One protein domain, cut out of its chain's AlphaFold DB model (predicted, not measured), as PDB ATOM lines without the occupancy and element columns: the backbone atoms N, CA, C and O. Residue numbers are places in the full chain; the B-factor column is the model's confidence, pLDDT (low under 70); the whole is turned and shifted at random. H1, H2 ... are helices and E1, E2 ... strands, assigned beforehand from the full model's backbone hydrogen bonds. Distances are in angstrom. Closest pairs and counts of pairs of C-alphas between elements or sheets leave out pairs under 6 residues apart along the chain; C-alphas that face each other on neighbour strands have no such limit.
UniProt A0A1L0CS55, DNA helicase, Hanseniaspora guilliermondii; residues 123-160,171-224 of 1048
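What this domain is: This is residues 123 to 160 and 171 to 224 of the 1048 residues of the protein "DNA helicase" of Hanseniaspora guilliermondii (UniProt A0A1L0CS55). Three longer helices, H1, H3 and H5, cross one another in a compact cluster, with H5 as the hub that H1, H2, H3 and H4 all touch. A small two-stranded sheet, E1 and E2, lies away from H5 toward one end of the longest axis, near H2, and residues 158 to 160 run on beyond it to the cut. The printed part has 92 residues, with five named helices and two named strands in the order H1, H2, E1, E2, H3, H4, H5; the sheet has the order E1 - E2, antiparallel, and the class is mostly helix. The whole is compact, with a radius of gyration of the C-alphas of 12.9 A and spans of 38 by 32 by 20 A.

Where its parts are: H1 holds residues 123 to 135 and is 18.3 A long, beginning at C-alpha 123 (190.654, 265.856, 152.031). H2 is residues 139 to 146, 10.4 A. E1 is residues 155 to 157, 6.9 A, and E2 is residues 173 to 175, 6.3 A. H3 is residues 177 to 189, 18.4 A, beginning at C-alpha 177 (193.169, 273.948, 158.860). H4 is residues 194 to 197, 5.0 A. H5, the longest helix, is residues 207 to 222, 22.6 A, and ends at C-alpha 222 (178.194, 275.035, 145.196).

How they stand to each other: H5 is the hub, and the helix packing is mostly crossed, with no shallow tilt among the four touching pairs that have a tilt. H1 touches H5 at a steep tilt of 54 degrees, opposite ways; their closest C-alphas, of Ala 133 and Phe 212, are 6.3 A apart. H3, with residues 180 to 184 alone, touches H5 about perpendicular, at 79 degrees; the closest C-alphas, of Ile 184 and Tyr 213, are 6.5 A apart. H1 touches H3 at 71 degrees, only just about perpendicular, closest at the C-alphas of Lys 127 and Val 177, 6.4 A. H2 touches H5 at a steep tilt of 52 degrees, opposite ways, closest at the C-alphas of Leu 141 and Gly 208, 5.9 A. H4 touches H5, closest at the C-alphas of Ala 194 and Glu 214, 5.5 A. E1 and E2 are antiparallel neighbours at 146 degrees, with N 156 and O 174 at 2.8 A and N 174 and O 156 at 2.9 A, within hydrogen-bond range. Both strands are apart from H5. In H1, H2, H3 and H5 every O i to N i+4 pair is within hydrogen-bond range; H4 is too short for such a pair.

The domain as a whole: The two C-alphas farthest apart are those of Ser 160 and Gly 191, 39.3 A. Residues 161 to 170 are cut out, and C-alphas 160 and 171 are 9.7 A apart across the cut. Of the links that are printed whole, none is long. The mean pLDDT of the printed part is 82.5; it is under 70 at residues 147 to 152, 157 to 160, 171 to 172 and 201 to 204.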
ATOM      1  N   GLU A 123     189.946 265.130 150.960       87.19
ATOM      2  CA  GLU A 123     190.654 265.856 152.031       87.19
ATOM      3  C   GLU A 123     191.468 267.061 151.506       87.19
ATOM      4  O   GLU A 123     191.556 268.105 152.153       87.19
ATOM      5  N   SER A 124     192.025 266.954 150.295       86.94
ATOM      6  CA  SER A 124     192.711 268.054 149.607       86.94
ATOM      7  C   SER A 124     191.776 269.203 149.221       86.94
ATOM      8  O   SER A 124     192.181 270.360 149.294       86.94
ATOM      9  N   GLU A 125     190.531 268.906 148.846       91.12
ATOM     10  CA  GLU A 125     189.515 269.912 148.511       91.12
ATOM     11  C   GLU A 125     188.935 270.563 149.774       91.12
ATOM     12  O   GLU A 125     188.818 271.785 149.816       91.12
ATOM     13  N   GLN A 126     188.692 269.791 150.842       92.75
ATOM     14  CA  GLN A 126     188.321 270.329 152.161       92.75
ATOM     15  C   GLN A 126     189.347 271.363 152.654       92.75
ATOM     16  O   GLN A 126     189.000 272.469 153.072       92.75
ATOM     17  N   LYS A 127     190.639 271.017 152.549       91.38
ATOM     18  CA  LYS A 127     191.749 271.907 152.915       91.38
ATOM     19  C   LYS A 127     191.897 273.101 151.968       91.38
ATOM     20  O   LYS A 127     192.417 274.125 152.400       91.38
ATOM     21  N   LEU A 128     191.463 272.997 150.710       91.44
ATOM     22  CA  LEU A 128     191.463 274.116 149.763       91.44
ATOM     23  C   LEU A 128     190.362 275.132 150.097       91.44
ATOM     24  O   LEU A 128     190.659 276.320 150.182       91.44
ATOM     25  N   ILE A 129     189.132 274.669 150.358       93.69
ATOM     26  CA  ILE A 129     188.000 275.527 150.752       93.69
ATOM     27  C   ILE A 129     188.364 276.359 151.987       93.69
ATOM     28  O   ILE A 129     188.273 277.585 151.962       93.69
ATOM     29  N   LEU A 130     188.878 275.722 153.044       93.75
ATOM     30  CA  LEU A 130     189.263 276.451 154.254       93.75
ATOM     31  C   LEU A 130     190.459 277.389 154.047       93.75
ATOM     32  O   LEU A 130     190.461 278.477 154.613       93.75
ATOM     33  N   LYS A 131     191.442 277.039 153.207       91.69
ATOM     34  CA  LYS A 131     192.527 277.974 152.845       91.69
ATOM     35  C   LYS A 131     192.003 279.217 152.128       91.69
ATOM     36  O   LYS A 131     192.473 280.313 152.423       91.69
ATOM     37  N   ASN A 132     191.014 279.065 151.249       91.56
ATOM     38  CA  ASN A 132     190.357 280.196 150.595       91.56
ATOM     39  C   ASN A 132     189.573 281.044 151.616       91.56
ATOM     40  O   ASN A 132     189.680 282.267 151.597       91.56
ATOM     41  N   ALA A 133     188.857 280.409 152.550       92.69
ATOM     42  CA  ALA A 133     188.131 281.104 153.615       92.69
ATOM     43  C   ALA A 133     189.062 281.879 154.569       92.69
ATOM     44  O   ALA A 133     188.735 283.005 154.943       92.69
ATOM     45  N   ILE A 134     190.229 281.318 154.918       90.25
ATOM     46  CA  ILE A 134     191.288 281.982 155.702       90.25
ATOM     47  C   ILE A 134     191.883 283.164 154.924       90.25
ATOM     48  O   ILE A 134     192.025 284.249 155.479       90.25
ATOM     49  N   ALA A 135     192.177 282.996 153.631       88.56
ATOM     50  CA  ALA A 135     192.690 284.077 152.783       88.56
ATOM     51  C   ALA A 135     191.680 285.226 152.568       88.56
ATOM     52  O   ALA A 135     192.084 286.339 152.237       88.56
ATOM     53  N   ALA A 136     190.385 284.963 152.767       90.56
ATOM     54  CA  ALA A 136     189.296 285.937 152.696       90.56
ATOM     55  C   ALA A 136     188.777 286.397 154.079       90.56
ATOM     56  O   ALA A 136     187.734 287.050 154.143       90.56
ATOM     57  N   LEU A 137     189.457 286.046 155.181       88.56
ATOM     58  CA  LEU A 137     188.995 286.319 156.548       88.56
ATOM     59  C   LEU A 137     188.840 287.839 156.802       88.56
ATOM     60  O   LEU A 137     189.823 288.570 156.677       88.56
ATOM     61  N   PRO A 138     187.647 288.334 157.192       89.75
ATOM     62  CA  PRO A 138     187.434 289.753 157.488       89.75
ATOM     63  C   PRO A 138     188.280 290.262 158.662       89.75
ATOM     64  O   PRO A 138     188.391 289.570 159.676       89.75
ATOM     65  N   ASP A 139     188.779 291.506 158.589       85.50
ATOM     66  CA  ASP A 139     189.661 292.081 159.624       85.50
ATOM     67  C   ASP A 139     189.051 292.014 161.044       85.50
ATOM     68  O   ASP A 139     189.764 291.735 161.997       85.50
ATOM     69  N   HIS A 140     187.728 292.141 161.218       84.19
ATOM     70  CA  HIS A 140     187.102 292.030 162.549       84.19
ATOM     71  C   HIS A 140     187.152 290.611 163.159       84.19
ATOM     72  O   HIS A 140     187.167 290.469 164.382       84.19
ATOM     73  N   LEU A 141     187.195 289.556 162.333       84.31
ATOM     74  CA  LEU A 141     187.421 288.177 162.794       84.31
ATOM     75  C   LEU A 141     188.916 287.868 162.941       84.31
ATOM     76  O   LEU A 141     189.299 287.027 163.752       84.31
ATOM     77  N   TYR A 142     189.762 288.575 162.194       82.50
ATOM     78  CA  TYR A 142     191.205 288.580 162.401       82.50
ATOM     79  C   TYR A 142     191.555 289.168 163.781       82.50
ATOM     80  O   TYR A 142     192.249 288.531 164.573       82.50
ATOM     81  N   ASP A 143     190.983 290.329 164.110       79.69
ATOM     82  CA  ASP A 143     191.122 290.996 165.407       79.69
ATOM     83  C   ASP A 143     190.540 290.158 166.553       79.69
ATOM     84  O   ASP A 143     191.173 290.053 167.604       79.69
ATOM     85  N   TYR A 144     189.392 289.493 166.350       79.69
ATOM     86  CA  TYR A 144     188.850 288.505 167.298       79.69
ATOM     87  C   TYR A 144     189.916 287.467 167.679       79.69
ATOM     88  O   TYR A 144     190.234 287.333 168.865       79.69
ATOM     89  N   TYR A 145     190.567 286.843 166.687       77.69
ATOM     90  CA  TYR A 145     191.628 285.859 166.924       77.69
ATOM     91  C   TYR A 145     192.919 286.429 167.543       77.69
ATOM     92  O   TYR A 145     193.671 285.672 168.161       77.69
ATOM     93  N   LEU A 146     193.160 287.744 167.474       71.75
ATOM     94  CA  LEU A 146     194.227 288.414 168.236       71.75
ATOM     95  C   LEU A 146     193.861 288.620 169.724       71.75
ATOM     96  O   LEU A 146     194.758 288.741 170.565       71.75
ATOM     97  N   THR A 147     192.572 288.628 170.087       66.19
ATOM     98  CA  THR A 147     192.138 288.711 171.494       66.19
ATOM     99  C   THR A 147     192.265 287.375 172.233       66.19
ATOM    100  O   THR A 147     192.150 286.297 171.661       66.19
ATOM    101  N   HIS A 148     192.443 287.427 173.556       53.16
ATOM    102  CA  HIS A 148     192.532 286.234 174.413       53.16
ATOM    103  C   HIS A 148     191.146 285.654 174.801       53.16
ATOM    104  O   HIS A 148     190.998 285.101 175.889       53.16
ATOM    105  N   GLN A 149     190.110 285.821 173.964       51.91
ATOM    106  CA  GLN A 149     188.721 285.416 174.270       51.91
ATOM    107  C   GLN A 149     188.146 284.327 173.343       51.91
ATOM    108  O   GLN A 149     186.976 283.968 173.478       51.91
ATOM    109  N   ASN A 150     188.952 283.783 172.429       63.06
ATOM    110  CA  ASN A 150     188.529 282.712 171.521       63.06
ATOM    111  C   ASN A 150     188.216 281.428 172.297       63.06
ATOM    112  O   ASN A 150     188.953 281.054 173.211       63.06
ATOM    113  N   ILE A 151     187.147 280.730 171.910       64.38
ATOM    114  CA  ILE A 151     186.737 279.475 172.557       64.38
ATOM    115  C   ILE A 151     187.541 278.305 171.974       64.38
ATOM    116  O   ILE A 151     187.789 277.315 172.664       64.38
ATOM    117  N   VAL A 152     187.977 278.424 170.714       65.44
ATOM    118  CA  VAL A 152     188.771 277.410 170.013       65.44
ATOM    119  C   VAL A 152     190.072 278.024 169.495       65.44
ATOM    120  O   VAL A 152     190.070 278.863 168.595       65.44
ATOM    121  N   GLN A 153     191.212 277.580 170.029       70.75
ATOM    122  CA  GLN A 153     192.525 278.060 169.591       70.75
ATOM    123  C   GLN A 153     192.973 277.374 168.285       70.75
ATOM    124  O   GLN A 153     193.853 276.518 168.280       70.75
ATOM    125  N   VAL A 154     192.355 277.761 167.165       74.31
ATOM    126  CA  VAL A 154     192.744 277.318 165.808       74.31
ATOM    127  C   VAL A 154     193.858 278.160 165.177       74.31
ATOM    128  O   VAL A 154     194.468 277.731 164.199       74.31
ATOM    129  N   ALA A 155     194.127 279.342 165.738       73.44
ATOM    130  CA  ALA A 155     195.146 280.275 165.272       73.44
ATOM    131  C   ALA A 155     196.333 280.359 166.247       73.44
ATOM    132  O   ALA A 155     196.165 280.343 167.473       73.44
ATOM    133  N   LYS A 156     197.539 280.505 165.697       70.06
ATOM    134  CA  LYS A 156     198.779 280.808 166.421       70.06
ATOM    135  C   LYS A 156     199.402 282.091 165.880       70.06
ATOM    136  O   LYS A 156     199.244 282.433 164.715       70.06
ATOM    137  N   TRP A 157     200.146 282.788 166.732       61.22
ATOM    138  CA  TRP A 157     200.944 283.944 166.323       61.22
ATOM    139  C   TRP A 157     202.189 283.476 165.569       61.22
ATOM    140  O   TRP A 157     203.067 282.864 166.189       61.22
ATOM    141  N   ASP A 158     202.305 283.796 164.277       56.12
ATOM    142  CA  ASP A 158     203.561 283.581 163.562       56.12
ATOM    143  C   ASP A 158     204.595 284.610 164.043       56.12
ATOM    144  O   ASP A 158     204.420 285.827 163.956       56.12
ATOM    145  N   LYS A 159     205.694 284.101 164.601       51.66
ATOM    146  CA  LYS A 159     206.806 284.905 165.126       51.66
ATOM    147  C   LYS A 159     207.867 285.216 164.063       51.66
ATOM    148  O   LYS A 159     208.847 285.883 164.392       51.66
ATOM    149  N   SER A 160     207.715 284.717 162.834       46.38
ATOM    150  CA  SER A 160     208.743 284.792 161.790       46.38
ATOM    151  C   SER A 160     208.849 286.158 161.099       46.38
ATOM    152  O   SER A 160     209.944 286.527 160.670       46.38
ATOM    153  N   HIS A 171     200.691 291.729 162.434       53.84
ATOM    154  CA  HIS A 171     200.947 290.421 163.042       53.84
ATOM    155  C   HIS A 171     200.229 289.304 162.275       53.84
ATOM    156  O   HIS A 171     198.998 289.289 162.233       53.84
ATOM    157  N   VAL A 172     200.987 288.378 161.684       63.78
ATOM    158  CA  VAL A 172     200.448 287.259 160.898       63.78
ATOM    159  C   VAL A 172     199.954 286.140 161.822       63.78
ATOM    160  O   VAL A 172     200.675 285.676 162.708       63.78
ATOM    161  N   LEU A 173     198.712 285.704 161.612       72.06
ATOM    162  CA  LEU A 173     198.114 284.538 162.260       72.06
ATOM    163  C   LEU A 173     198.271 283.299 161.363       72.06
ATOM    164  O   LEU A 173     197.779 283.286 160.235       72.06
ATOM    165  N   ASP A 174     198.917 282.251 161.876       76.12
ATOM    166  CA  ASP A 174     198.964 280.925 161.247       76.12
ATOM    167  C   ASP A 174     197.764 280.093 161.727       76.12
ATOM    168  O   ASP A 174     197.553 279.932 162.932       76.12
ATOM    169  N   PHE A 175     196.961 279.584 160.793       82.06
ATOM    170  CA  PHE A 175     195.706 278.875 161.066       82.06
ATOM    171  C   PHE A 175     195.845 277.381 160.759       82.06
ATOM    172  O   PHE A 175     196.010 276.989 159.599       82.06
ATOM    173  N   ASP A 176     195.687 276.521 161.770       83.19
ATOM    174  CA  ASP A 176     195.662 275.076 161.537       83.19
ATOM    175  C   ASP A 176     194.304 274.627 160.979       83.19
ATOM    176  O   ASP A 176     193.355 274.310 161.701       83.19
ATOM    177  N   VAL A 177     194.263 274.527 159.651       87.50
ATOM    178  CA  VAL A 177     193.169 273.948 158.860       87.50
ATOM    179  C   VAL A 177     192.709 272.584 159.405       87.50
ATOM    180  O   VAL A 177     191.522 272.268 159.346       87.50
ATOM    181  N   SER A 178     193.619 271.778 159.959       83.56
ATOM    182  CA  SER A 178     193.319 270.447 160.506       83.56
ATOM    183  C   SER A 178     192.470 270.542 161.778       83.56
ATOM    184  O   SER A 178     191.482 269.821 161.919       83.56
ATOM    185  N   SER A 179     192.810 271.472 162.673       83.75
ATOM    186  CA  SER A 179     192.033 271.777 163.879       83.75
ATOM    187  C   SER A 179     190.669 272.395 163.555       83.75
ATOM    188  O   SER A 179     189.682 272.038 164.199       83.75
ATOM    189  N   ILE A 180     190.578 273.240 162.517       88.69
ATOM    190  CA  ILE A 180     189.292 273.775 162.027       88.69
ATOM    191  C   ILE A 180     188.391 272.632 161.523       88.69
ATOM    192  O   ILE A 180     187.253 272.515 161.977       88.69
ATOM    193  N   LEU A 181     188.900 271.736 160.663       90.19
ATOM    194  CA  LEU A 181     188.143 270.564 160.183       90.19
ATOM    195  C   LEU A 181     187.699 269.652 161.334       90.19
ATOM    196  O   LEU A 181     186.544 269.230 161.368       90.19
ATOM    197  N   LYS A 182     188.582 269.388 162.307       86.75
ATOM    198  CA  LYS A 182     188.271 268.573 163.494       86.75
ATOM    199  C   LYS A 182     187.135 269.176 164.329       86.75
ATOM    200  O   LYS A 182     186.315 268.430 164.859       86.75
ATOM    201  N   TYR A 183     187.054 270.505 164.433       87.12
ATOM    202  CA  TYR A 183     185.956 271.165 165.140       87.12
ATOM    203  C   TYR A 183     184.653 271.177 164.324       87.12
ATOM    204  O   TYR A 183     183.594 270.894 164.879       87.12
ATOM    205  N   ILE A 184     184.716 271.422 163.008       91.19
ATOM    206  CA  ILE A 184     183.545 271.341 162.113       91.19
ATOM    207  C   ILE A 184     182.936 269.929 162.141       91.19
ATOM    208  O   ILE A 184     181.735 269.792 162.360       91.19
ATOM    209  N   SER A 185     183.757 268.882 162.019       90.06
ATOM    210  CA  SER A 185     183.333 267.475 162.122       90.06
ATOM    211  C   SER A 185     182.588 267.193 163.439       90.06
ATOM    212  O   SER A 185     181.483 266.648 163.429       90.06
ATOM    213  N   LYS A 186     183.110 267.697 164.567       86.88
ATOM    214  CA  LYS A 186     182.469 267.601 165.890       86.88
ATOM    215  C   LYS A 186     181.125 268.347 165.990       86.88
ATOM    216  O   LYS A 186     180.247 267.915 166.733       86.88
ATOM    217  N   LEU A 187     180.932 269.457 165.273       89.31
ATOM    218  CA  LEU A 187     179.620 270.120 165.193       89.31
ATOM    219  C   LEU A 187     178.633 269.282 164.362       89.31
ATOM    220  O   LEU A 187     177.485 269.081 164.774       89.31
ATOM    221  N   LYS A 188     179.093 268.722 163.235       91.19
ATOM    222  CA  LYS A 188     178.275 267.871 162.360       91.19
ATOM    223  C   LYS A 188     177.802 266.598 163.063       91.19
ATOM    224  O   LYS A 188     176.612 266.281 162.994       91.19
ATOM    225  N   SER A 189     178.682 265.907 163.793       85.12
ATOM    226  CA  SER A 189     178.334 264.685 164.534       85.12
ATOM    227  C   SER A 189     177.324 264.930 165.666       85.12
ATOM    228  O   SER A 189     176.492 264.066 165.949       85.12
ATOM    229  N   GLN A 190     177.303 266.143 166.234       84.12
ATOM    230  CA  GLN A 190     176.295 266.615 167.195       84.12
ATOM    231  C   GLN A 190     174.949 267.023 166.559       84.12
ATOM    232  O   GLN A 190     174.015 267.403 167.271       84.12
ATOM    233  N   GLY A 191     174.802 266.961 165.231       85.81
ATOM    234  CA  GLY A 191     173.574 267.385 164.552       85.81
ATOM    235  C   GLY A 191     173.417 268.912 164.463       85.81
ATOM    236  O   GLY A 191     172.289 269.426 164.544       85.81
ATOM    237  N   LEU A 192     174.530 269.647 164.357       88.12
ATOM    238  CA  LEU A 192     174.573 271.102 164.201       88.12
ATOM    239  C   LEU A 192     175.087 271.473 162.804       88.12
ATOM    240  O   LEU A 192     176.226 271.181 162.472       88.12
ATOM    241  N   VAL A 193     174.235 272.140 162.019       91.06
ATOM    242  CA  VAL A 193     174.608 272.875 160.791       91.06
ATOM    243  C   VAL A 193     175.059 274.293 161.142       91.06
ATOM    244  O   VAL A 193     174.707 274.764 162.227       91.06
ATOM    245  N   ALA A 194     175.750 275.012 160.252       91.19
ATOM    246  CA  ALA A 194     176.268 276.351 160.566       91.19
ATOM    247  C   ALA A 194     175.147 277.331 160.982       91.19
ATOM    248  O   ALA A 194     175.243 277.985 162.022       91.19
ATOM    249  N   GLU A 195     174.015 277.313 160.266       89.94
ATOM    250  CA  GLU A 195     172.789 278.072 160.582       89.94
ATOM    251  C   GLU A 195     172.274 277.830 162.017       89.94
ATOM    252  O   GLU A 195     171.797 278.749 162.683       89.94
ATOM    253  N   LYS A 196     172.381 276.592 162.512       88.06
ATOM    254  CA  LYS A 196     171.930 276.197 163.853       88.06
ATOM    255  C   LYS A 196     173.009 276.453 164.906       88.06
ATOM    256  O   LYS A 196     172.678 276.824 166.026       88.06
ATOM    257  N   TYR A 197     174.288 276.316 164.553       88.25
ATOM    258  CA  TYR A 197     175.398 276.696 165.427       88.25
ATOM    259  C   TYR A 197     175.334 278.195 165.762       88.25
ATOM    260  O   TYR A 197     175.427 278.557 166.932       88.25
ATOM    261  N   LYS A 198     175.004 279.042 164.776       88.44
ATOM    262  CA  LYS A 198     174.728 280.486 164.917       88.44
ATOM    263  C   LYS A 198     173.638 280.840 165.939       88.44
ATOM    264  O   LYS A 198     173.649 281.940 166.479       88.44
ATOM    265  N   GLN A 199     172.714 279.919 166.222       86.19
ATOM    266  CA  GLN A 199     171.640 280.084 167.214       86.19
ATOM    267  C   GLN A 199     172.073 279.677 168.640       86.19
ATOM    268  O   GLN A 199     171.283 279.776 169.578       86.19
ATOM    269  N   THR A 200     173.316 279.218 168.831       78.62
ATOM    270  CA  THR A 200     173.855 278.817 170.141       78.62
ATOM    271  C   THR A 200     174.180 280.047 170.990       78.62
ATOM    272  O   THR A 200     175.014 280.870 170.623       78.62
ATOM    273  N   SER A 201     173.547 280.169 172.155       57.44
ATOM    274  CA  SER A 201     173.654 281.363 173.001       57.44
ATOM    275  C   SER A 201     175.023 281.539 173.676       57.44
ATOM    276  O   SER A 201     175.462 280.703 174.466       57.44
ATOM    277  N   GLY A 202     175.632 282.713 173.489       63.00
ATOM    278  CA  GLY A 202     176.682 283.244 174.367       63.00
ATOM    279  C   GLY A 202     178.018 282.493 174.320       63.00
ATOM    280  O   GLY A 202     178.597 282.312 173.254       63.00
ATOM    281  N   ARG A 203     178.532 282.092 175.493       59.25
ATOM    282  CA  ARG A 203     179.926 281.633 175.726       59.25
ATOM    283  C   ARG A 203     180.372 280.369 174.964       59.25
ATOM    284  O   ARG A 203     181.518 279.968 175.124       59.25
ATOM    285  N   ASN A 204     179.498 279.748 174.173       66.06
ATOM    286  CA  ASN A 204     179.778 278.512 173.430       66.06
ATOM    287  C   ASN A 204     179.843 278.717 171.898       66.06
ATOM    288  O   ASN A 204     180.121 277.761 171.171       66.06
ATOM    289  N   LEU A 205     179.577 279.933 171.404       80.31
ATOM    290  CA  LEU A 205     179.646 280.287 169.985       80.31
ATOM    291  C   LEU A 205     180.976 280.985 169.666       80.31
ATOM    292  O   LEU A 205     181.188 282.129 170.062       80.31
ATOM    293  N   ASP A 206     181.852 280.307 168.924       85.50
ATOM    294  CA  ASP A 206     183.088 280.883 168.388       85.50
ATOM    295  C   ASP A 206     182.801 281.499 167.011       85.50
ATOM    296  O   ASP A 206     182.347 280.817 166.085       85.50
ATOM    297  N   GLN A 207     182.998 282.814 166.886       85.06
ATOM    298  CA  GLN A 207     182.563 283.567 165.703       85.06
ATOM    299  C   GLN A 207     183.402 283.250 164.461       85.06
ATOM    300  O   GLN A 207     182.869 283.217 163.351       85.06
ATOM    301  N   GLY A 208     184.695 282.971 164.640       86.94
ATOM    302  CA  GLY A 208     185.570 282.591 163.537       86.94
ATOM    303  C   GLY A 208     185.309 281.162 163.059       86.94
ATOM    304  O   GLY A 208     185.225 280.935 161.852       86.94
ATOM    305  N   ILE A 209     185.050 280.218 163.975       90.06
ATOM    306  CA  ILE A 209     184.581 278.868 163.610       90.06
ATOM    307  C   ILE A 209     183.257 278.934 162.846       90.06
ATOM    308  O   ILE A 209     183.114 278.236 161.843       90.06
ATOM    309  N   LEU A 210     182.305 279.776 163.274       91.44
ATOM    310  CA  LEU A 210     181.052 279.962 162.539       91.44
ATOM    311  C   LEU A 210     181.321 280.440 161.105       91.44
ATOM    312  O   LEU A 210     180.787 279.846 160.176       91.44
ATOM    313  N   TYR A 211     182.169 281.453 160.914       92.44
ATOM    314  CA  TYR A 211     182.542 281.941 159.582       92.44
ATOM    315  C   TYR A 211     183.194 280.849 158.714       92.44
ATOM    316  O   TYR A 211     182.788 280.653 157.568       92.44
ATOM    317  N   PHE A 212     184.157 280.093 159.257       93.81
ATOM    318  CA  PHE A 212     184.785 278.986 158.530       93.81
ATOM    319  C   PHE A 212     183.781 277.882 158.175       93.81
ATOM    320  O   PHE A 212     183.883 277.291 157.100       93.81
ATOM    321  N   TYR A 213     182.796 277.622 159.039       95.31
ATOM    322  CA  TYR A 213     181.776 276.608 158.795       95.31
ATOM    323  C   TYR A 213     180.711 277.082 157.782       95.31
ATOM    324  O   TYR A 213     180.381 276.333 156.865       95.31
ATOM    325  N   GLU A 214     180.248 278.338 157.855       95.38
ATOM    326  CA  GLU A 214     179.355 278.939 156.847       95.38
ATOM    327  C   GLU A 214     180.011 278.970 155.455       95.38
ATOM    328  O   GLU A 214     179.364 278.634 154.461       95.38
ATOM    329  N   ALA A 215     181.304 279.308 155.375       94.88
ATOM    330  CA  ALA A 215     182.066 279.239 154.129       94.88
ATOM    331  C   ALA A 215     182.209 277.794 153.614       94.88
ATOM    332  O   ALA A 215     182.034 277.552 152.422       94.88
ATOM    333  N   TYR A 216     182.472 276.828 154.502       96.38
ATOM    334  CA  TYR A 216     182.610 275.421 154.126       96.38
ATOM    335  C   TYR A 216     181.301 274.812 153.599       96.38
ATOM    336  O   TYR A 216     181.320 274.183 152.543       96.38
ATOM    337  N   GLU A 217     180.163 275.000 154.288       95.12
ATOM    338  CA  GLU A 217     178.868 274.471 153.818       95.12
ATOM    339  C   GLU A 217     178.455 275.107 152.481       95.12
ATOM    340  O   GLU A 217     177.968 274.399 151.599       95.12
ATOM    341  N   ARG A 218     178.698 276.414 152.293       95.31
ATOM    342  CA  ARG A 218     178.419 277.121 151.033       95.31
ATOM    343  C   ARG A 218     179.246 276.568 149.872       95.31
ATOM    344  O   ARG A 218     178.673 276.170 148.859       95.31
ATOM    345  N   ASP A 219     180.570 276.545 150.011       95.62
ATOM    346  CA  ASP A 219     181.477 276.190 148.912       95.62
ATOM    347  C   ASP A 219     181.353 274.697 148.554       95.62
ATOM    348  O   ASP A 219     181.397 274.334 147.377       95.62
ATOM    349  N   ALA A 220     181.119 273.824 149.542       94.81
ATOM    350  CA  ALA A 220     180.832 272.410 149.296       94.81
ATOM    351  C   ALA A 220     179.501 272.213 148.542       94.81
ATOM    352  O   ALA A 220     179.456 271.450 147.573       94.81
ATOM    353  N   LEU A 221     178.441 272.941 148.920       95.12
ATOM    354  CA  LEU A 221     177.142 272.892 148.243       95.12
ATOM    355  C   LEU A 221     177.215 273.419 146.800       95.12
ATOM    356  O   LEU A 221     176.638 272.800 145.901       95.12
ATOM    357  N   GLU A 222     177.957 274.504 146.549       95.25
ATOM    358  CA  GLU A 222     178.194 275.035 145.196       95.25
ATOM    359  C   GLU A 222     178.920 274.009 144.309       95.25
ATOM    360  O   GLU A 222     178.503 273.754 143.179       95.25
ATOM    361  N   MET A 223     179.937 273.326 144.848       93.94
ATOM    362  CA  MET A 223     180.626 272.226 144.158       93.94
ATOM    363  C   MET A 223     179.790 270.935 144.048       93.94
ATOM    364  O   MET A 223     180.259 269.960 143.457       93.94
ATOM    365  N   GLN A 224     178.574 270.899 144.611       94.31
ATOM    366  CA  GLN A 224     177.720 269.710 144.738       94.31
ATOM    367  C   GLN A 224     178.449 268.538 145.420       94.31
ATOM    368  O   GLN A 224     178.410 267.386 144.969       94.31
TER     369      GLN A 224